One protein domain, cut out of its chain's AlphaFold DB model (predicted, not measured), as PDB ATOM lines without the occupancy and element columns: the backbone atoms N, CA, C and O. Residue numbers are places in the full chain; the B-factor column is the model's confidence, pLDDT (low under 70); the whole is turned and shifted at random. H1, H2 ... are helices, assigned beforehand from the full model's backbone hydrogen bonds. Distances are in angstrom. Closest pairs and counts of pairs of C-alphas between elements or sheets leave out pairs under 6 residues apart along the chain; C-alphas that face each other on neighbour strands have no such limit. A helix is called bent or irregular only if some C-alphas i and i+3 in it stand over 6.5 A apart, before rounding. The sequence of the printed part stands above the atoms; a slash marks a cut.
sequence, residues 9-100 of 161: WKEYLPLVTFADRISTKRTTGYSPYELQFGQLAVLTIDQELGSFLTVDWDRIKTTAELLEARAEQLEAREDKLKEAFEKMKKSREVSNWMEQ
ATOM      1  N   TRP A   9      -2.902  -2.146 -59.171       86.19
ATOM      2  CA  TRP A   9      -1.966  -2.872 -58.304       86.19
ATOM      3  C   TRP A   9      -1.337  -1.995 -57.215       86.19
ATOM      4  O   TRP A   9      -1.071  -2.485 -56.124       86.19
ATOM      5  N   LYS A  10      -1.127  -0.700 -57.488       87.25
ATOM      6  CA  LYS A  10      -0.565   0.250 -56.518       87.25
ATOM      7  C   LYS A  10      -1.463   0.444 -55.298       87.25
ATOM      8  O   LYS A  10      -0.944   0.657 -54.209       87.25
ATOM      9  N   GLU A  11      -2.777   0.357 -55.478       86.69
ATOM     10  CA  GLU A  11      -3.762   0.495 -54.400       86.69
ATOM     11  C   GLU A  11      -3.791  -0.767 -53.529       86.69
ATOM     12  O   GLU A  11      -3.850  -0.671 -52.308       86.69
ATOM     13  N   TYR A  12      -3.644  -1.945 -54.145       87.12
ATOM     14  CA  TYR A  12      -3.674  -3.240 -53.457       87.12
ATOM     15  C   TYR A  12      -2.321  -3.692 -52.887       87.12
ATOM     16  O   TYR A  12      -2.278  -4.524 -51.980       87.12
ATOM     17  N   LEU A  13      -1.200  -3.150 -53.371       90.31
ATOM     18  CA  LEU A  13       0.144  -3.532 -52.925       90.31
ATOM     19  C   LEU A  13       0.345  -3.365 -51.404       90.31
ATOM     20  O   LEU A  13       0.865  -4.292 -50.774       90.31
ATOM     21  N   PRO A  14      -0.074  -2.254 -50.764       91.19
ATOM     22  CA  PRO A  14       0.017  -2.123 -49.313       91.19
ATOM     23  C   PRO A  14      -0.790  -3.195 -48.572       91.19
ATOM     24  O   PRO A  14      -0.301  -3.739 -47.583       91.19
ATOM     25  N   LEU A  15      -1.979  -3.554 -49.070       89.06
ATOM     26  CA  LEU A  15      -2.817  -4.597 -48.468       89.06
ATOM     27  C   LEU A  15      -2.143  -5.968 -48.541       89.06
ATOM     28  O   LEU A  15      -2.030  -6.651 -47.527       89.06
ATOM     29  N   VAL A  16      -1.632  -6.350 -49.714       91.00
ATOM     30  CA  VAL A  16      -0.973  -7.650 -49.916       91.00
ATOM     31  C   VAL A  16       0.334  -7.743 -49.123       91.00
ATOM     32  O   VAL A  16       0.590  -8.744 -48.458       91.00
ATOM     33  N   THR A  17       1.152  -6.687 -49.120       92.50
ATOM     34  CA  THR A  17       2.396  -6.664 -48.326       92.50
ATOM     35  C   THR A  17       2.131  -6.666 -46.823       92.50
ATOM     36  O   THR A  17       2.955  -7.146 -46.046       92.50
ATOM     37  N   PHE A  18       1.003  -6.116 -46.377       90.25
ATOM     38  CA  PHE A  18       0.586  -6.221 -44.987       90.25
ATOM     39  C   PHE A  18       0.085  -7.632 -44.661       90.25
ATOM     40  O   PHE A  18       0.547  -8.209 -43.679       90.25
ATOM     41  N   ALA A  19      -0.746  -8.227 -45.523       90.25
ATOM     42  CA  ALA A  19      -1.198  -9.614 -45.409       90.25
ATOM     43  C   ALA A  19      -0.025 -10.603 -45.300       90.25
ATOM     44  O   ALA A  19      -0.080 -11.539 -44.501       90.25
ATOM     45  N   ASP A  20       1.060 -10.368 -46.042       91.88
ATOM     46  CA  ASP A  20       2.262 -11.202 -45.988       91.88
ATOM     47  C   ASP A  20       3.013 -11.100 -44.655       91.88
ATOM     48  O   ASP A  20       3.507 -12.101 -44.136       91.88
ATOM     49  N   ARG A  21       3.049  -9.902 -44.061       91.88
ATOM     50  CA  ARG A  21       3.731  -9.646 -42.785       91.88
ATOM     51  C   ARG A  21       3.011 -10.243 -41.581       91.88
ATOM     52  O   ARG A  21       3.670 -10.627 -40.621       91.88
ATOM     53  N   ILE A  22       1.685 -10.326 -41.632       88.81
ATOM     54  CA  ILE A  22       0.857 -10.875 -40.547       88.81
ATOM     55  C   ILE A  22       0.576 -12.377 -40.707       88.81
ATOM     56  O   ILE A  22      -0.019 -12.991 -39.826       88.81
ATOM     57  N   SER A  23       0.965 -12.980 -41.833       88.44
ATOM     58  CA  SER A  23       0.746 -14.403 -42.090       88.44
ATOM     59  C   SER A  23       1.929 -15.243 -41.620       88.44
ATOM     60  O   SER A  23       3.085 -14.952 -41.928       88.44
ATOM     61  N   THR A  24       1.638 -16.323 -40.898       88.56
ATOM     62  CA  THR A  24       2.637 -17.291 -40.435       88.56
ATOM     63  C   THR A  24       3.275 -18.011 -41.618       88.56
ATOM     64  O   THR A  24       2.576 -18.574 -42.468       88.56
ATOM     65  N   LYS A  25       4.608 -18.023 -41.683       89.62
ATOM     66  CA  LYS A  25       5.344 -18.719 -42.746       89.62
ATOM     67  C   LYS A  25       5.597 -20.172 -42.346       89.62
ATOM     68  O   LYS A  25       5.913 -20.456 -41.197       89.62
ATOM     69  N   ARG A  26       5.530 -21.099 -43.311       87.88
ATOM     70  CA  ARG A  26       5.775 -22.536 -43.053       87.88
ATOM     71  C   ARG A  26       7.197 -22.839 -42.570       87.88
ATOM     72  O   ARG A  26       7.385 -23.807 -41.851       87.88
ATOM     73  N   THR A  27       8.181 -22.044 -42.982       90.06
ATOM     74  CA  THR A  27       9.600 -22.263 -42.656       90.06
ATOM     75  C   THR A  27       9.928 -21.929 -41.207       90.06
ATOM     76  O   THR A  27      10.651 -22.672 -40.556       90.06
ATOM     77  N   THR A  28       9.407 -20.810 -40.707       89.69
ATOM     78  CA  THR A  28       9.692 -20.302 -39.361       89.69
ATOM     79  C   THR A  28       8.607 -20.658 -38.354       89.69
ATOM     80  O   THR A  28       8.860 -20.580 -37.161       89.69
ATOM     81  N   GLY A  29       7.392 -20.986 -38.800       90.38
ATOM     82  CA  GLY A  29       6.214 -21.157 -37.943       90.38
ATOM     83  C   GLY A  29       5.624 -19.838 -37.427       90.38
ATOM     84  O   GLY A  29       4.444 -19.791 -37.102       90.38
ATOM     85  N   TYR A  30       6.413 -18.764 -37.427       89.81
ATOM     86  CA  TYR A  30       6.031 -17.424 -36.981       89.81
ATOM     87  C   TYR A  30       5.748 -16.482 -38.153       89.81
ATOM     88  O   TYR A  30       6.266 -16.670 -39.264       89.81
ATOM     89  N   SER A  31       4.933 -15.455 -37.913       91.50
ATOM     90  CA  SER A  31       4.749 -14.353 -38.861       91.50
ATOM     91  C   SER A  31       5.926 -13.363 -38.802       91.50
ATOM     92  O   SER A  31       6.542 -13.191 -37.748       91.50
ATOM     93  N   PRO A  32       6.273 -12.677 -39.908       93.38
ATOM     94  CA  PRO A  32       7.297 -11.628 -39.880       93.38
ATOM     95  C   PRO A  32       7.041 -10.548 -38.820       93.38
ATOM     96  O   PRO A  32       7.984 -10.052 -38.207       93.38
ATOM     97  N   TYR A  33       5.772 -10.210 -38.575       92.12
ATOM     98  CA  TYR A  33       5.378  -9.270 -37.529       92.12
ATOM     99  C   TYR A  33       5.750  -9.774 -36.126       92.12
ATOM    100  O   TYR A  33       6.347  -9.035 -35.345       92.12
ATOM    101  N   GLU A  34       5.475 -11.044 -35.825       92.00
ATOM    102  CA  GLU A  34       5.857 -11.663 -34.549       92.00
ATOM    103  C   GLU A  34       7.364 -11.664 -34.336       92.00
ATOM    104  O   GLU A  34       7.828 -11.366 -33.241       92.00
ATOM    105  N   LEU A  35       8.137 -11.957 -35.381       93.44
ATOM    106  CA  LEU A  35       9.595 -11.959 -35.293       93.44
ATOM    107  C   LEU A  35      10.161 -10.560 -35.028       93.44
ATOM    108  O   LEU A  35      11.189 -10.430 -34.369       93.44
ATOM    109  N   GLN A  36       9.501  -9.520 -35.539       94.12
ATOM    110  CA  GLN A  36       9.953  -8.143 -35.380       94.12
ATOM    111  C   GLN A  36       9.556  -7.534 -34.029       94.12
ATOM    112  O   GLN A  36      10.351  -6.805 -33.438       94.12
ATOM    113  N   PHE A  37       8.340  -7.804 -33.551       92.19
ATOM    114  CA  PHE A  37       7.775  -7.139 -32.370       92.19
ATOM    115  C   PHE A  37       7.637  -8.053 -31.146       92.19
ATOM    116  O   PHE A  37       7.330  -7.571 -30.059       92.19
ATOM    117  N   GLY A  38       7.840  -9.363 -31.295       92.88
ATOM    118  CA  GLY A  38       7.633 -10.346 -30.229       92.88
ATOM    119  C   GLY A  38       6.165 -10.514 -29.821       92.88
ATOM    120  O   GLY A  38       5.882 -11.040 -28.747       92.88
ATOM    121  N   GLN A  39       5.226 -10.037 -30.642       88.94
ATOM    122  CA  GLN A  39       3.790 -10.031 -30.362       88.94
ATOM    123  C   GLN A  39       3.004 -10.516 -31.581       88.94
ATOM    124  O   GLN A  39       3.393 -10.257 -32.719       88.94
ATOM    125  N   LEU A  40       1.880 -11.197 -31.342       85.12
ATOM    126  CA  LEU A  40       0.967 -11.612 -32.409       85.12
ATOM    127  C   LEU A  40       0.364 -10.380 -33.095       85.12
ATOM    128  O   LEU A  40      -0.028  -9.417 -32.431       85.12
ATOM    129  N   ALA A  41       0.232 -10.435 -34.419       81.56
ATOM    130  CA  ALA A  41      -0.470  -9.416 -35.192       81.56
ATOM    131  C   ALA A  41      -1.989  -9.532 -34.975       81.56
ATOM    132  O   ALA A  41      -2.704 -10.077 -35.813       81.56
ATOM    133  N   VAL A  42      -2.484  -9.055 -33.830       73.12
ATOM    134  CA  VAL A  42      -3.918  -9.053 -33.517       73.12
ATOM    135  C   VAL A  42      -4.571  -7.853 -34.193       73.12
ATOM    136  O   VAL A  42      -4.354  -6.708 -33.789       73.12
ATOM    137  N   LEU A  43      -5.395  -8.092 -35.212       72.12
ATOM    138  CA  LEU A  43      -6.258  -7.041 -35.744       72.12
ATOM    139  C   LEU A  43      -7.450  -6.827 -34.808       72.12
ATOM    140  O   LEU A  43      -7.972  -7.767 -34.219       72.12
ATOM    141  N   THR A  44      -7.950  -5.596 -34.706       57.38
ATOM    142  CA  THR A  44      -9.149  -5.283 -33.901       57.38
ATOM    143  C   THR A  44     -10.381  -6.104 -34.309       57.38
ATOM    144  O   THR A  44     -11.224  -6.417 -33.477       57.38
ATOM    145  N   ILE A  45     -10.435  -6.553 -35.565       55.38
ATOM    146  CA  ILE A  45     -11.466  -7.461 -36.088       55.38
ATOM    147  C   ILE A  45     -11.298  -8.890 -35.543       55.38
ATOM    148  O   ILE A  45     -12.289  -9.588 -35.334       55.38
ATOM    149  N   ASP A  46     -10.062  -9.330 -35.286       59.44
ATOM    150  CA  ASP A  46      -9.787 -10.659 -34.729       59.44
ATOM    151  C   ASP A  46     -10.310 -10.783 -33.294       59.44
ATOM    152  O   ASP A  46     -10.720 -11.870 -32.890       59.44
ATOM    153  N   GLN A  47     -10.373  -9.668 -32.553       53.56
ATOM    154  CA  GLN A  47     -10.938  -9.630 -31.201       53.56
ATOM    155  C   GLN A  47     -12.471  -9.596 -31.176       53.56
ATOM    156  O   GLN A  47     -13.073 -10.248 -30.326       53.56
ATOM    157  N   GLU A  48     -13.117  -8.853 -32.080       50.12
ATOM    158  CA  GLU A  48     -14.573  -8.647 -32.022       50.12
ATOM    159  C   GLU A  48     -15.395  -9.738 -32.724       50.12
ATOM    160  O   GLU A  48     -16.539  -9.979 -32.339       50.12
ATOM    161  N   LEU A  49     -14.855 -10.400 -33.756       52.94
ATOM    162  CA  LEU A  49     -15.670 -11.195 -34.686       52.94
ATOM    163  C   LEU A  49     -15.413 -12.703 -34.687       52.94
ATOM    164  O   LEU A  49     -16.136 -13.411 -35.387       52.94
ATOM    165  N   GLY A  50     -14.409 -13.223 -33.972       54.03
ATOM    166  CA  GLY A  50     -13.944 -14.591 -34.249       54.03
ATOM    167  C   GLY A  50     -13.694 -14.754 -35.757       54.03
ATOM    168  O   GLY A  50     -14.166 -15.698 -36.387       54.03
ATOM    169  N   SER A  51     -13.054 -13.740 -36.349       52.19
ATOM    170  CA  SER A  51     -12.954 -13.428 -37.787       52.19
ATOM    171  C   SER A  51     -12.444 -14.579 -38.661       52.19
ATOM    172  O   SER A  51     -12.750 -14.618 -39.857       52.19
ATOM    173  N   PHE A  52     -11.773 -15.564 -38.054       49.34
ATOM    174  CA  PHE A  52     -11.456 -16.859 -38.654       49.34
ATOM    175  C   PHE A  52     -12.675 -17.580 -39.252       49.34
ATOM    176  O   PHE A  52     -12.489 -18.441 -40.102       49.34
ATOM    177  N   LEU A  53     -13.909 -17.245 -38.870       50.66
ATOM    178  CA  LEU A  53     -15.110 -17.953 -39.325       50.66
ATOM    179  C   LEU A  53     -15.694 -17.463 -40.660       50.66
ATOM    180  O   LEU A  53     -16.604 -18.107 -41.173       50.66
ATOM    181  N   THR A  54     -15.227 -16.339 -41.225       59.38
ATOM    182  CA  THR A  54     -15.800 -15.824 -42.494       59.38
ATOM    183  C   THR A  54     -15.087 -16.291 -43.755       59.38
ATOM    184  O   THR A  54     -15.620 -16.097 -44.844       59.38
ATOM    185  N   VAL A  55     -13.909 -16.902 -43.631       67.38
ATOM    186  CA  VAL A  55     -13.155 -17.432 -44.771       67.38
ATOM    187  C   VAL A  55     -13.064 -18.945 -44.651       67.38
ATOM    188  O   VAL A  55     -12.673 -19.470 -43.610       67.38
ATOM    189  N   ASP A  56     -13.434 -19.638 -45.725       74.69
ATOM    190  CA  ASP A  56     -13.371 -21.095 -45.828       74.69
ATOM    191  C   ASP A  56     -11.902 -21.553 -45.926       74.69
ATOM    192  O   ASP A  56     -11.391 -21.815 -47.016       74.69
ATOM    193  N   TRP A  57     -11.203 -21.659 -44.791       76.81
ATOM    194  CA  TRP A  57      -9.783 -22.050 -44.755       76.81
ATOM    195  C   TRP A  57      -9.501 -23.423 -45.372       76.81
ATOM    196  O   TRP A  57      -8.403 -23.645 -45.869       76.81
ATOM    197  N   ASP A  58     -10.495 -24.313 -45.409       81.38
ATOM    198  CA  ASP A  58     -10.393 -25.633 -46.044       81.38
ATOM    199  C   ASP A  58     -10.165 -25.553 -47.568       81.38
ATOM    200  O   ASP A  58      -9.607 -26.459 -48.190       81.38
ATOM    201  N   ARG A  59     -10.555 -24.433 -48.193       83.94
ATOM    202  CA  ARG A  59     -10.334 -24.196 -49.625       83.94
ATOM    203  C   ARG A  59      -8.935 -23.678 -49.935       83.94
ATOM    204  O   ARG A  59      -8.492 -23.822 -51.070       83.94
ATOM    205  N   ILE A  60      -8.250 -23.094 -48.954       85.25
ATOM    206  CA  ILE A  60      -6.959 -22.431 -49.142       85.25
ATOM    207  C   ILE A  60      -5.851 -23.473 -49.015       85.25
ATOM    208  O   ILE A  60      -5.581 -23.993 -47.932       85.25
ATOM    209  N   LYS A  61      -5.177 -23.771 -50.125       88.19
ATOM    210  CA  LYS A  61      -4.117 -24.792 -50.170       88.19
ATOM    211  C   LYS A  61      -2.748 -24.183 -50.418       88.19
ATOM    212  O   LYS A  61      -1.737 -24.720 -49.955       88.19
ATOM    213  N   THR A  62      -2.711 -23.061 -51.129       90.62
ATOM    214  CA  THR A  62      -1.474 -22.379 -51.507       90.62
ATOM    215  C   THR A  62      -1.241 -21.113 -50.689       90.62
ATOM    216  O   THR A  62      -2.152 -20.521 -50.113       90.62
ATOM    217  N   THR A  63       0.016 -20.669 -50.637       87.94
ATOM    218  CA  THR A  63       0.373 -19.400 -49.990       87.94
ATOM    219  C   THR A  63      -0.196 -18.201 -50.740       87.94
ATOM    220  O   THR A  63      -0.543 -17.213 -50.107       87.94
ATOM    221  N   ALA A  64      -0.316 -18.281 -52.068       89.62
ATOM    222  CA  ALA A  64      -0.901 -17.219 -52.880       89.62
ATOM    223  C   ALA A  64      -2.392 -17.026 -52.565       89.62
ATOM    224  O   ALA A  64      -2.802 -15.907 -52.271       89.62
ATOM    225  N   GLU A  65      -3.168 -18.114 -52.521       88.81
ATOM    226  CA  GLU A  65      -4.586 -18.082 -52.120       88.81
ATOM    227  C   GLU A  65      -4.764 -17.547 -50.694       88.81
ATOM    228  O   GLU A  65      -5.691 -16.791 -50.420       88.81
ATOM    229  N   LEU A  66      -3.853 -17.899 -49.780       87.88
ATOM    230  CA  LEU A  66      -3.882 -17.387 -48.411       87.88
ATOM    231  C   LEU A  66      -3.687 -15.866 -48.370       87.88
ATOM    232  O   LEU A  66      -4.382 -15.176 -47.625       87.88
ATOM    233  N   LEU A  67      -2.752 -15.341 -49.164       89.19
ATOM    234  CA  LEU A  67      -2.506 -13.902 -49.251       89.19
ATOM    235  C   LEU A  67      -3.663 -13.163 -49.917       89.19
ATOM    236  O   LEU A  67      -4.009 -12.075 -49.464       89.19
ATOM    237  N   GLU A  68      -4.272 -13.748 -50.947       87.81
ATOM    238  CA  GLU A  68      -5.451 -13.187 -51.606       87.81
ATOM    239  C   GLU A  68      -6.629 -13.098 -50.635       87.81
ATOM    240  O   GLU A  68      -7.119 -12.000 -50.376       87.81
ATOM    241  N   ALA A  69      -7.003 -14.215 -50.002       85.94
ATOM    242  CA  ALA A  69      -8.100 -14.249 -49.038       85.94
ATOM    243  C   ALA A  69      -7.871 -13.274 -47.875       85.94
ATOM    244  O   ALA A  69      -8.798 -12.616 -47.398       85.94
ATOM    245  N   ARG A  70      -6.622 -13.136 -47.421       84.38
ATOM    246  CA  ARG A  70      -6.275 -12.204 -46.349       84.38
ATOM    247  C   ARG A  70      -6.293 -10.747 -46.801       84.38
ATOM    248  O   ARG A  70      -6.717  -9.884 -46.037       84.38
ATOM    249  N   ALA A  71      -5.878 -10.455 -48.027       86.88
ATOM    250  CA  ALA A  71      -6.016  -9.120 -48.590       86.88
ATOM    251  C   ALA A  71      -7.500  -8.744 -48.770       86.88
ATOM    252  O   ALA A  71      -7.868  -7.617 -48.448       86.88
ATOM    253  N   GLU A  72      -8.361  -9.682 -49.184       83.56
ATOM    254  CA  GLU A  72      -9.813  -9.454 -49.313       83.56
ATOM    255  C   GLU A  72     -10.453  -9.177 -47.949       83.56
ATOM    256  O   GLU A  72     -11.288  -8.285 -47.804       83.56
ATOM    257  N   GLN A  73     -10.024  -9.899 -46.908       80.56
ATOM    258  CA  GLN A  73     -10.448  -9.627 -45.533       80.56
ATOM    259  C   GLN A  73     -10.091  -8.204 -45.089       80.56
ATOM    260  O   GLN A  73     -10.898  -7.557 -44.417       80.56
ATOM    261  N   LEU A  74      -8.891  -7.732 -45.436       83.00
ATOM    262  CA  LEU A  74      -8.418  -6.397 -45.079       83.00
ATOM    263  C   LEU A  74      -9.154  -5.299 -45.855       83.00
ATOM    264  O   LEU A  74      -9.427  -4.251 -45.275       83.00
ATOM    265  N   GLU A  75      -9.513  -5.537 -47.116       83.75
ATOM    266  CA  GLU A  75     -10.336  -4.618 -47.913       83.75
ATOM    267  C   GLU A  75     -11.758  -4.519 -47.339       83.75
ATOM    268  O   GLU A  75     -12.252  -3.427 -47.070       83.75
ATOM    269  N   ALA A  76     -12.381  -5.657 -47.017       79.94
ATOM    270  CA  ALA A  76     -13.731  -5.717 -46.451       79.94
ATOM    271  C   ALA A  76     -13.837  -5.217 -44.992       79.94
ATOM    272  O   ALA A  76     -14.920  -5.245 -44.398       79.94
ATOM    273  N   ARG A  77     -12.725  -4.786 -44.382       77.19
ATOM    274  CA  ARG A  77     -12.640  -4.365 -42.975       77.19
ATOM    275  C   ARG A  77     -13.639  -3.272 -42.625       77.19
ATOM    276  O   ARG A  77     -14.332  -3.384 -41.615       77.19
ATOM    277  N   GLU A  78     -13.666  -2.197 -43.404       76.69
ATOM    278  CA  GLU A  78     -14.455  -1.014 -43.051       76.69
ATOM    279  C   GLU A  78     -15.954  -1.291 -43.118       76.69
ATOM    280  O   GLU A  78     -16.707  -0.855 -42.246       76.69
ATOM    281  N   ASP A  79     -16.381  -2.063 -44.111       80.69
ATOM    282  CA  ASP A  79     -17.787  -2.404 -44.297       80.69
ATOM    283  C   ASP A  79     -18.274  -3.368 -43.215       80.69
ATOM    284  O   ASP A  79     -19.323  -3.138 -42.609       80.69
ATOM    285  N   LYS A  80     -17.464  -4.381 -42.876       75.12
ATOM    286  CA  LYS A  80     -17.757  -5.291 -41.758       75.12
ATOM    287  C   LYS A  80     -17.835  -4.547 -40.424       75.12
ATOM    288  O   LYS A  80     -18.705  -4.853 -39.610       75.12
ATOM    289  N   LEU A  81     -16.969  -3.555 -40.204       75.88
ATOM    290  CA  LEU A  81     -16.984  -2.740 -38.988       75.88
ATOM    291  C   LEU A  81     -18.263  -1.895 -38.886       75.88
ATOM    292  O   LEU A  81     -18.895  -1.863 -37.830       75.88
ATOM    293  N   LYS A  82     -18.684  -1.254 -39.985       82.69
ATOM    294  CA  LYS A  82     -19.954  -0.506 -40.044       82.69
ATOM    295  C   LYS A  82     -21.146  -1.421 -39.764       82.69
ATOM    296  O   LYS A  82     -22.013  -1.071 -38.965       82.69
ATOM    297  N   GLU A  83     -21.171  -2.609 -40.363       82.38
ATOM    298  CA  GLU A  83     -22.241  -3.587 -40.152       82.38
ATOM    299  C   GLU A  83     -22.296  -4.071 -38.693       82.38
ATOM    300  O   GLU A  83     -23.375  -4.144 -38.097       82.38
ATOM    301  N   ALA A  84     -21.142  -4.376 -38.094       77.50
ATOM    302  CA  ALA A  84     -21.044  -4.769 -36.691       77.50
ATOM    303  C   ALA A  84     -21.533  -3.650 -35.761       77.50
ATOM    304  O   ALA A  84     -22.333  -3.903 -34.855       77.50
ATOM    305  N   PHE A  85     -21.132  -2.408 -36.032       82.19
ATOM    306  CA  PHE A  85     -21.590  -1.239 -35.290       82.19
ATOM    307  C   PHE A  85     -23.111  -1.065 -35.380       82.19
ATOM    308  O   PHE A  85     -23.776  -0.895 -34.357       82.19
ATOM    309  N   GLU A  86     -23.695  -1.175 -36.576       84.69
ATOM    310  CA  GLU A  86     -25.148  -1.118 -36.749       84.69
ATOM    311  C   GLU A  86     -25.877  -2.236 -36.005       84.69
ATOM    312  O   GLU A  86     -26.910  -1.988 -35.380       84.69
ATOM    313  N   LYS A  87     -25.362  -3.471 -36.057       81.94
ATOM    314  CA  LYS A  87     -25.930  -4.608 -35.323       81.94
ATOM    315  C   LYS A  87     -25.882  -4.367 -33.819       81.94
ATOM    316  O   LYS A  87     -26.888  -4.586 -33.144       81.94
ATOM    317  N   MET A  88     -24.758  -3.870 -33.299       80.81
ATOM    318  CA  MET A  88     -24.629  -3.515 -31.887       80.81
ATOM    319  C   MET A  88     -25.627  -2.418 -31.507       80.81
ATOM    320  O   MET A  88     -26.311  -2.544 -30.491       80.81
ATOM    321  N   LYS A  89     -25.750  -1.366 -32.323       85.06
ATOM    322  CA  LYS A  89     -26.682  -0.261 -32.085       85.06
ATOM    323  C   LYS A  89     -28.132  -0.752 -32.048       85.06
ATOM    324  O   LYS A  89     -28.815  -0.512 -31.058       85.06
ATOM    325  N   LYS A  90     -28.553  -1.533 -33.048       83.38
ATOM    326  CA  LYS A  90     -29.885  -2.161 -33.100       83.38
ATOM    327  C   LYS A  90     -30.127  -3.057 -31.884       83.38
ATOM    328  O   LYS A  90     -31.195  -3.000 -31.290       83.38
ATOM    329  N   SER A  91     -29.139  -3.854 -31.473       79.12
ATOM    330  CA  SER A  91     -29.263  -4.698 -30.278       79.12
ATOM    331  C   SER A  91     -29.451  -3.874 -29.003       79.12
ATOM    332  O   SER A  91     -30.261  -4.250 -28.162       79.12
ATOM    333  N   ARG A  92     -28.725  -2.758 -28.851       78.31
ATOM    334  CA  ARG A  92     -28.867  -1.852 -27.699       78.31
ATOM    335  C   ARG A  92     -30.221  -1.145 -27.700       78.31
ATOM    336  O   ARG A  92     -30.854  -1.061 -26.656       78.31
ATOM    337  N   GLU A  93     -30.686  -0.694 -28.861       80.19
ATOM    338  CA  GLU A  93     -32.018  -0.103 -29.030       80.19
ATOM    339  C   GLU A  93     -33.123  -1.104 -28.672       80.19
ATOM    340  O   GLU A  93     -34.059  -0.741 -27.969       80.19
ATOM    341  N   VAL A  94     -32.992  -2.369 -29.085       77.06
ATOM    342  CA  VAL A  94     -33.935  -3.438 -28.722       77.06
ATOM    343  C   VAL A  94     -33.921  -3.707 -27.221       77.06
ATOM    344  O   VAL A  94     -34.998  -3.825 -26.645       77.06
ATOM    345  N   SER A  95     -32.753  -3.780 -26.576       70.81
ATOM    346  CA  SER A  95     -32.676  -3.955 -25.118       70.81
ATOM    347  C   SER A  95     -33.319  -2.788 -24.375       70.81
ATOM    348  O   SER A  95     -34.175  -3.022 -23.529       70.81
ATOM    349  N   ASN A  96     -32.994  -1.548 -24.746       71.00
ATOM    350  CA  ASN A  96     -33.593  -0.359 -24.140       71.00
ATOM    351  C   ASN A  96     -35.108  -0.310 -24.362       71.00
ATOM    352  O   ASN A  96     -35.861  -0.002 -23.447       71.00
ATOM    353  N   TRP A  97     -35.569  -0.634 -25.570       68.19
ATOM    354  CA  TRP A  97     -36.993  -0.689 -25.886       68.19
ATOM    355  C   TRP A  97     -37.702  -1.786 -25.087       68.19
ATOM    356  O   TRP A  97     -38.772  -1.543 -24.546       68.19
ATOM    357  N   MET A  98     -37.090  -2.965 -24.951       58.91
ATOM    358  CA  MET A  98     -37.602  -4.074 -24.144       58.91
ATOM    359  C   MET A  98     -37.677  -3.709 -22.655       58.91
ATOM    360  O   MET A  98     -38.645  -4.052 -21.987       58.91
ATOM    361  N   GLU A  99     -36.680  -2.993 -22.138       59.44
ATOM    362  CA  GLU A  99     -36.621  -2.533 -20.750       59.44
ATOM    363  C   GLU A  99     -37.673  -1.445 -20.488       59.44
ATOM    364  O   GLU A  99     -38.471  -1.572 -19.564       59.44
ATOM    365  N   GLN A 100     -37.807  -0.462 -21.385       56.28
ATOM    366  CA  GLN A 100     -38.887   0.532 -21.356       56.28
ATOM    367  C   GLN A 100     -40.281  -0.125 -21.407       56.28
ATOM    368  O   GLN A 100     -41.212   0.331 -20.746       56.28
TER     369      GLN A 100
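What this domain is: This is residues 9 to 100 of the 161 residues of an uncharacterized protein of Puccinia triticina (isolate 1-1 / race 1 (BBBD)) (UniProt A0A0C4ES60). A small body of helices and loops has one long helical arm: H1 and H4 cross each other, H2 packs at the end of H1, the long loop 50 to 62 leads from H3 back to H4, and residues 85 to 100 of H5 stick out. The printed part has 92 residues, with five named helices in the order H1 H2 H3 H4 H5 and no named strand; its class is all helix. The whole is loose, with a radius of gyration of the C-alphas of 16.8 A, and elongated, spanning 57 by 30 by 28 A.

How they stand to each other: H1, residues 9 to 22, touches H2, residues 32 to 37, with residues 20 to 22 alone; their closest C-alphas, of Arg 21 and Pro 32, are 5.0 A apart. These two run the same way at a steep tilt of 66 degrees. H1 also touches H4, residues 63 to 75, closest at the C-alphas of Val 16 and Ala 71, 5.4 A apart; they are only just about perpendicular, at 70.4 degrees. H3, residues 44 to 49, and H5, residues 77 to 100, are close but not clearly touching: their closest C-alphas, of Ile 45 and Arg 77, are 7.6 A apart. H4 and H5 meet only through their link. Every O i to N i+4 pair is within hydrogen-bond range in H2, H3, H4 and H5, and 8 of 10 in H1.

Where its parts are: H1 begins at C-alpha 9 (-1.966, -2.872, -58.304) and is 19.7 A long; it is irregular, but only just, with C-alphas 11 and 14 6.9 A apart. H2 and H3 each measure 8.8 A, H4 18.4 A. H5 measures 34.4 A and ends at C-alpha 100 (-38.887, 0.532, -21.356).

The domain as a whole: The C-alphas farthest apart, of Thr 27 and Gln 100, are 57.7 A apart. Without residues 85 to 100 the body spans 36 by 29 by 26 A. The link from H3 to H4 is long, and the printed part has no cut. The model's pLDDT is under 70 in residues 44 to 55 and 97 to 100.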